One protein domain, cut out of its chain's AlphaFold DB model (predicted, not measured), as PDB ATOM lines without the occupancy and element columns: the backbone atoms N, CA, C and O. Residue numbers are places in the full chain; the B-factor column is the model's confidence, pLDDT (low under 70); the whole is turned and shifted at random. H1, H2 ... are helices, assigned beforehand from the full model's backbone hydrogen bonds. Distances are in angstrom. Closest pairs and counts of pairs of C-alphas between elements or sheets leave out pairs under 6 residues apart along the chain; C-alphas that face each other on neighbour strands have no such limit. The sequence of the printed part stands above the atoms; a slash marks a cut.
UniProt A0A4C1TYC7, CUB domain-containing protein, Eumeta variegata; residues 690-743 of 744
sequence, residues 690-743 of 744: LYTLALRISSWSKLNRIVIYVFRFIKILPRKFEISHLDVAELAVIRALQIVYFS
ATOM      1  N   LEU A 690     283.832 196.722 253.213       71.00
ATOM      2  CA  LEU A 690     284.710 196.120 254.219       71.00
ATOM      3  C   LEU A 690     283.948 195.630 255.461       71.00
ATOM      4  O   LEU A 690     284.326 194.611 256.035       71.00
ATOM      5  N   TYR A 691     282.852 196.295 255.836       73.19
ATOM      6  CA  TYR A 691     281.954 195.852 256.903       73.19
ATOM      7  C   TYR A 691     281.234 194.556 256.510       73.19
ATOM      8  O   TYR A 691     281.238 193.579 257.260       73.19
ATOM      9  N   THR A 692     280.676 194.501 255.299       72.81
ATOM     10  CA  THR A 692     279.996 193.300 254.791       72.81
ATOM     11  C   THR A 692     280.957 192.122 254.625       72.81
ATOM     12  O   THR A 692     280.579 190.981 254.893       72.81
ATOM     13  N   LEU A 693     282.211 192.373 254.241       68.38
ATOM     14  CA  LEU A 693     283.257 191.345 254.198       68.38
ATOM     15  C   LEU A 693     283.641 190.841 255.594       68.38
ATOM     16  O   LEU A 693     283.815 189.633 255.765       68.38
ATOM     17  N   ALA A 694     283.721 191.724 256.593       70.38
ATOM     18  CA  ALA A 694     284.014 191.341 257.973       70.38
ATOM     19  C   ALA A 694     282.935 190.422 258.573       70.38
ATOM     20  O   ALA A 694     283.266 189.478 259.283       70.38
ATOM     21  N   LEU A 695     281.660 190.636 258.227       65.62
ATOM     22  CA  LEU A 695     280.553 189.777 258.671       65.62
ATOM     23  C   LEU A 695     280.542 188.390 258.011       65.62
ATOM     24  O   LEU A 695     280.018 187.438 258.582       65.62
ATOM     25  N   ARG A 696     281.101 188.261 256.803       64.50
ATOM     26  CA  ARG A 696     281.089 187.006 256.025       64.50
ATOM     27  C   ARG A 696     282.323 186.137 256.255       64.50
ATOM     28  O   ARG A 696     282.313 184.958 255.906       64.50
ATOM     29  N   ILE A 697     283.400 186.702 256.798       70.88
ATOM     30  CA  ILE A 697     284.682 186.015 256.962       70.88
ATOM     31  C   ILE A 697     284.967 185.833 258.453       70.88
ATOM     32  O   ILE A 697     285.398 186.752 259.136       70.88
ATOM     33  N   SER A 698     284.821 184.602 258.941       66.38
ATOM     34  CA  SER A 698     285.003 184.225 260.352       66.38
ATOM     35  C   SER A 698     286.460 184.200 260.850       66.38
ATOM     36  O   SER A 698     286.722 183.796 261.980       66.38
ATOM     37  N   SER A 699     287.433 184.610 260.027       78.00
ATOM     38  CA  SER A 699     288.864 184.578 260.353       78.00
ATOM     39  C   SER A 699     289.519 185.938 260.118       78.00
ATOM     40  O   SER A 699     289.643 186.382 258.975       78.00
ATOM     41  N   TRP A 700     290.008 186.560 261.196       72.38
ATOM     42  CA  TRP A 700     290.657 187.882 261.173       72.38
ATOM     43  C   TRP A 700     291.868 187.936 260.236       72.38
ATOM     44  O   TRP A 700     292.006 188.834 259.407       72.38
ATOM     45  N   SER A 701     292.718 186.909 260.282       73.06
ATOM     46  CA  SER A 701     293.906 186.822 259.428       73.06
ATOM     47  C   SER A 701     293.558 186.634 257.949       73.06
ATOM     48  O   SER A 701     294.258 187.150 257.074       73.06
ATOM     49  N   LYS A 702     292.459 185.929 257.647       70.31
ATOM     50  CA  LYS A 702     291.939 185.774 256.283       70.31
ATOM     51  C   LYS A 702     291.326 187.081 255.776       70.31
ATOM     52  O   LYS A 702     291.602 187.459 254.639       70.31
ATOM     53  N   LEU A 703     290.572 187.783 256.620       76.38
ATOM     54  CA  LEU A 703     289.990 189.088 256.313       76.38
ATOM     55  C   LEU A 703     291.078 190.117 255.984       76.38
ATOM     56  O   LEU A 703     291.058 190.679 254.892       76.38
ATOM     57  N   ASN A 704     292.092 190.272 256.840       75.81
ATOM     58  CA  ASN A 704     293.189 191.218 256.601       75.81
ATOM     59  C   ASN A 704     293.947 190.908 255.302       75.81
ATOM     60  O   ASN A 704     294.247 191.810 254.526       75.81
ATOM     61  N   ARG A 705     294.189 189.630 254.981       77.31
ATOM     62  CA  ARG A 705     294.816 189.252 253.700       77.31
ATOM     63  C   ARG A 705     293.940 189.584 252.494       77.31
ATOM     64  O   ARG A 705     294.471 190.028 251.480       77.31
ATOM     65  N   ILE A 706     292.627 189.387 252.594       75.56
ATOM     66  CA  ILE A 706     291.674 189.732 251.530       75.56
ATOM     67  C   ILE A 706     291.654 191.244 251.307       75.56
ATOM     68  O   ILE A 706     291.753 191.680 250.164       75.56
ATOM     69  N   VAL A 707     291.639 192.045 252.373       78.88
ATOM     70  CA  VAL A 707     291.714 193.512 252.273       78.88
ATOM     71  C   VAL A 707     293.026 193.964 251.622       78.88
ATOM     72  O   VAL A 707     293.000 194.814 250.735       78.88
ATOM     73  N   ILE A 708     294.159 193.326 251.938       76.56
ATOM     74  CA  ILE A 708     295.443 193.585 251.257       76.56
ATOM     75  C   ILE A 708     295.368 193.240 249.763       76.56
ATOM     76  O   ILE A 708     295.892 193.983 248.933       76.56
ATOM     77  N   TYR A 709     294.724 192.129 249.396       70.38
ATOM     78  CA  TYR A 709     294.531 191.761 247.990       70.38
ATOM     79  C   TYR A 709     293.649 192.761 247.246       70.38
ATOM     80  O   TYR A 709     294.002 193.157 246.138       70.38
ATOM     81  N   VAL A 710     292.560 193.217 247.868       73.94
ATOM     82  CA  VAL A 710     291.687 194.255 247.308       73.94
ATOM     83  C   VAL A 710     292.477 195.547 247.110       73.94
ATOM     84  O   VAL A 710     292.503 196.072 246.002       73.94
ATOM     85  N   PHE A 711     293.216 196.004 248.125       75.25
ATOM     86  CA  PHE A 711     294.038 197.216 248.042       75.25
ATOM     87  C   PHE A 711     295.162 197.116 247.008       75.25
ATOM     88  O   PHE A 711     295.525 198.118 246.400       75.25
ATOM     89  N   ARG A 712     295.684 195.920 246.727       73.56
ATOM     90  CA  ARG A 712     296.627 195.702 245.618       73.56
ATOM     91  C   ARG A 712     295.968 195.712 244.256       73.56
ATOM     92  O   ARG A 712     296.546 196.238 243.308       73.56
ATOM     93  N   PHE A 713     294.786 195.116 244.152       66.56
ATOM     94  CA  PHE A 713     294.022 195.078 242.914       66.56
ATOM     95  C   PHE A 713     293.679 196.498 242.451       66.56
ATOM     96  O   PHE A 713     293.923 196.847 241.296       66.56
ATOM     97  N   ILE A 714     293.262 197.354 243.388       67.38
ATOM     98  CA  ILE A 714     292.985 198.778 243.139       67.38
ATOM     99  C   ILE A 714     294.227 199.680 243.264       67.38
ATOM    100  O   ILE A 714     294.112 200.899 243.220       67.38
ATOM    101  N   LYS A 715     295.425 199.085 243.371       79.31
ATOM    102  CA  LYS A 715     296.743 199.752 243.352       79.31
ATOM    103  C   LYS A 715     297.016 200.751 244.496       79.31
ATOM    104  O   LYS A 715     297.911 201.577 244.362       79.31
ATOM    105  N   ILE A 716     296.309 200.646 245.622       72.12
ATOM    106  CA  ILE A 716     296.591 201.390 246.865       72.12
ATOM    107  C   ILE A 716     297.847 200.845 247.565       72.12
ATOM    108  O   ILE A 716     298.623 201.616 248.121       72.12
ATOM    109  N   LEU A 717     298.073 199.525 247.518       75.19
ATOM    110  CA  LEU A 717     299.280 198.883 248.054       75.19
ATOM    111  C   LEU A 717     300.176 198.324 246.934       75.19
ATOM    112  O   LEU A 717     299.664 197.828 245.922       75.19
ATOM    113  N   PRO A 718     301.511 198.329 247.108       71.69
ATOM    114  CA  PRO A 718     302.433 197.787 246.120       71.69
ATOM    115  C   PRO A 718     302.309 196.258 245.988       71.69
ATOM    116  O   PRO A 718     301.860 195.541 246.890       71.69
ATOM    117  N   ARG A 719     302.737 195.733 244.830       68.31
ATOM    118  CA  ARG A 719     302.635 194.296 244.498       68.31
ATOM    119  C   ARG A 719     303.452 193.394 245.431       68.31
ATOM    120  O   ARG A 719     303.083 192.240 245.626       68.31
ATOM    121  N   LYS A 720     304.540 193.904 246.015       69.06
ATOM    122  CA  LYS A 720     305.385 193.172 246.973       69.06
ATOM    123  C   LYS A 720     304.747 193.185 248.370       69.06
ATOM    124  O   LYS A 720     304.037 194.123 248.713       69.06
ATOM    125  N   PHE A 721     304.901 192.113 249.149       69.44
ATOM    126  CA  PHE A 721     304.334 192.009 250.503       69.44
ATOM    127  C   PHE A 721     305.315 192.480 251.560       69.44
ATOM    128  O   PHE A 721     306.440 191.992 251.602       69.44
ATOM    129  N   GLU A 722     304.850 193.393 252.407       76.62
ATOM    130  CA  GLU A 722     305.547 193.885 253.586       76.62
ATOM    131  C   GLU A 722     304.641 193.680 254.800       76.62
ATOM    132  O   GLU A 722     303.416 193.758 254.688       76.62
ATOM    133  N   ILE A 723     305.241 193.372 255.950       72.62
ATOM    134  CA  ILE A 723     304.504 193.035 257.179       72.62
ATOM    135  C   ILE A 723     303.633 194.219 257.634       72.62
ATOM    136  O   ILE A 723     302.502 194.003 258.054       72.62
ATOM    137  N   SER A 724     304.097 195.450 257.403       70.75
ATOM    138  CA  SER A 724     303.369 196.708 257.641       70.75
ATOM    139  C   SER A 724     302.037 196.828 256.883       70.75
ATOM    140  O   SER A 724     301.184 197.635 257.245       70.75
ATOM    141  N   HIS A 725     301.804 196.026 255.834       76.81
ATOM    142  CA  HIS A 725     300.524 196.011 255.118       76.81
ATOM    143  C   HIS A 725     299.391 195.370 255.927       76.81
ATOM    144  O   HIS A 725     298.223 195.641 255.645       76.81
ATOM    145  N   LEU A 726     299.719 194.516 256.904       73.00
ATOM    146  CA  LEU A 726     298.725 193.947 257.816       73.00
ATOM    147  C   LEU A 726     298.136 195.032 258.711       73.00
ATOM    148  O   LEU A 726     296.915 195.099 258.814       73.00
ATOM    149  N   ASP A 727     298.973 195.936 259.218       76.69
ATOM    150  CA  ASP A 727     298.537 197.060 260.052       76.69
ATOM    151  C   ASP A 727     297.615 198.011 259.269       76.69
ATOM    152  O   ASP A 727     296.598 198.475 259.780       76.69
ATOM    153  N   VAL A 728     297.912 198.252 257.985       77.88
ATOM    154  CA  VAL A 728     297.076 199.077 257.090       77.88
ATOM    155  C   VAL A 728     295.713 198.429 256.823       77.88
ATOM    156  O   VAL A 728     294.690 199.116 256.797       77.88
ATOM    157  N   ALA A 729     295.686 197.112 256.616       76.25
ATOM    158  CA  ALA A 729     294.455 196.362 256.390       76.25
ATOM    159  C   ALA A 729     293.583 196.306 257.647       76.25
ATOM    160  O   ALA A 729     292.375 196.521 257.572       76.25
ATOM    161  N   GLU A 730     294.217 196.095 258.797       81.56
ATOM    162  CA  GLU A 730     293.586 196.091 260.110       81.56
ATOM    163  C   GLU A 730     292.967 197.455 260.434       81.56
ATOM    164  O   GLU A 730     291.776 197.535 260.739       81.56
ATOM    165  N   LEU A 731     293.708 198.553 260.241       81.50
ATOM    166  CA  LEU A 731     293.176 199.910 260.405       81.50
ATOM    167  C   LEU A 731     292.004 200.211 259.462       81.50
ATOM    168  O   LEU A 731     291.067 200.903 259.858       81.50
ATOM    169  N   ALA A 732     292.030 199.710 258.226       78.62
ATOM    170  CA  ALA A 732     290.948 199.921 257.266       78.62
ATOM    171  C   ALA A 732     289.660 199.186 257.667       78.62
ATOM    172  O   ALA A 732     288.571 199.754 257.561       78.62
ATOM    173  N   VAL A 733     289.778 197.952 258.166       79.31
ATOM    174  CA  VAL A 733     288.640 197.181 258.688       79.31
ATOM    175  C   VAL A 733     288.093 197.825 259.961       79.31
ATOM    176  O   VAL A 733     286.882 198.004 260.075       79.31
ATOM    177  N   ILE A 734     288.964 198.252 260.884       79.00
ATOM    178  CA  ILE A 734     288.560 198.934 262.121       79.00
ATOM    179  C   ILE A 734     287.838 200.247 261.810       79.00
ATOM    180  O   ILE A 734     286.769 200.485 262.361       79.00
ATOM    181  N   ARG A 735     288.344 201.069 260.882       75.56
ATOM    182  CA  ARG A 735     287.668 202.312 260.468       75.56
ATOM    183  C   ARG A 735     286.309 202.048 259.823       75.56
ATOM    184  O   ARG A 735     285.357 202.765 260.110       75.56
ATOM    185  N   ALA A 736     286.193 201.009 258.994       71.25
ATOM    186  CA  ALA A 736     284.915 200.619 258.395       71.25
ATOM    187  C   ALA A 736     283.896 200.148 259.445       71.25
ATOM    188  O   ALA A 736     282.716 200.464 259.332       71.25
ATOM    189  N   LEU A 737     284.347 199.439 260.485       73.25
ATOM    190  CA  LEU A 737     283.513 199.079 261.634       73.25
ATOM    191  C   LEU A 737     283.161 200.315 262.471       73.25
ATOM    192  O   LEU A 737     282.025 200.438 262.922       73.25
ATOM    193  N   GLN A 738     284.095 201.257 262.632       73.56
ATOM    194  CA  GLN A 738     283.860 202.476 263.396       73.56
ATOM    195  C   GLN A 738     282.817 203.392 262.767       73.56
ATOM    196  O   GLN A 738     281.956 203.900 263.473       73.56
ATOM    197  N   ILE A 739     282.834 203.521 261.442       66.62
ATOM    198  CA  ILE A 739     281.824 204.267 260.680       66.62
ATOM    199  C   ILE A 739     280.416 203.679 260.860       66.62
ATOM    200  O   ILE A 739     279.441 204.398 260.710       66.62
ATOM    201  N   VAL A 740     280.287 202.383 261.165       67.19
ATOM    202  CA  VAL A 740     278.978 201.725 261.310       67.19
ATOM    203  C   VAL A 740     278.500 201.692 262.762       67.19
ATOM    204  O   VAL A 740     277.298 201.788 263.007       67.19
ATOM    205  N   TYR A 741     279.418 201.544 263.720       65.94
ATOM    206  CA  TYR A 741     279.082 201.346 265.135       65.94
ATOM    207  C   TYR A 741     279.320 202.567 266.035       65.94
ATOM    208  O   TYR A 741     278.819 202.569 267.153       65.94
ATOM    209  N   PHE A 742     280.065 203.580 265.581       64.44
ATOM    210  CA  PHE A 742     280.452 204.748 266.390       64.44
ATOM    211  C   PHE A 742     280.249 206.093 265.663       64.44
ATOM    212  O   PHE A 742     280.846 207.092 266.058       64.44
ATOM    213  N   SER A 743     279.453 206.134 264.590       50.06
ATOM    214  CA  SER A 743     279.095 207.373 263.889       50.06
ATOM    215  C   SER A 743     277.906 208.068 264.569       50.06
ATOM    216  O   SER A 743     276.766 207.878 264.138       50.06
TER     217      SER A 743
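AT A GLANCE: This is residues 690 to 743 of the 744 residues of the protein "CUB domain-containing protein" of Eumeta variegata (UniProt A0A4C1TYC7). One long helix, H3, makes most of the long axis, and two shorter helices, H1 and H2, lie on one side of it as a splayed V whose closed end, the link of residues 697 to 699, is away from H3. H1 begins at H3 and points away from it, H2 crosses H3 with its middle part, and the loop of residues 714 to 723 turns back from the end of H2 to the start of H3 at one end of the long axis. The printed part has 54 residues with three named helices, in the order H1, H2, H3, and no named strand; the class is all helix, and the helix packing is mostly crossed. The whole is compact, with a radius of gyration of the C-alphas of 11.1 A, and its outline is only just elongated, spanning 33 by 22 by 18 A.

HOW THE PARTS SIT: Begin at H1, residues 690 to 696, and go on to H2, residues 700 to 713. The two only just touch, with 3 pairs of C-alphas within 8 A, and H2 does so with residues 703 to 707 alone; look at the closest C-alphas, those of Ala 694 and Leu 703, 6.6 A apart. They run opposite ways at a steep tilt of 44 degrees and form a helical hairpin. Now look at H3, residues 724 to 741. It touches H1 with residues 732 to 740 alone, about perpendicular at 87 degrees, and the closest C-alphas are those of Tyr 691 and Ala 736, 5.8 A apart. H2 and H3 also touch, about perpendicular at 77 degrees, through residues 704 to 708 of H2 and residues 725 to 733 of H3; the closest C-alphas, those of Asn 704 and Ala 729, are 5.3 A apart. In H1 and H2 every O i to N i+4 pair is within hydrogen-bond range; in H3 13 of 14 are.

IN THESE COORDINATES: Find C-alpha 690 at (284.710, 196.120, 254.219); from there H1 runs 10.0 A to C-alpha 696. H2 begins at C-alpha 700, at (290.657, 187.882, 261.173), and reaches C-alpha 713 after 19.9 A. H3, the longest helix with 18 residues, begins at C-alpha 724 and runs 25.8 A to C-alpha 741 at (279.082, 201.346, 265.135).

THE WHOLE: The C-alphas farthest apart are those of Lys 720 and Ser 743, at 34.3 A. The printed part has no cut. The link from H1 to H2 is tight, with 3 residues, and the link from H2 to H3 is short, with 10. The mean pLDDT of the printed part is 72.6; look in the B-factor column for values under 70 at residues 693, 695 to 696, 698, 713 to 714, 719 to 721 and 739 to 743.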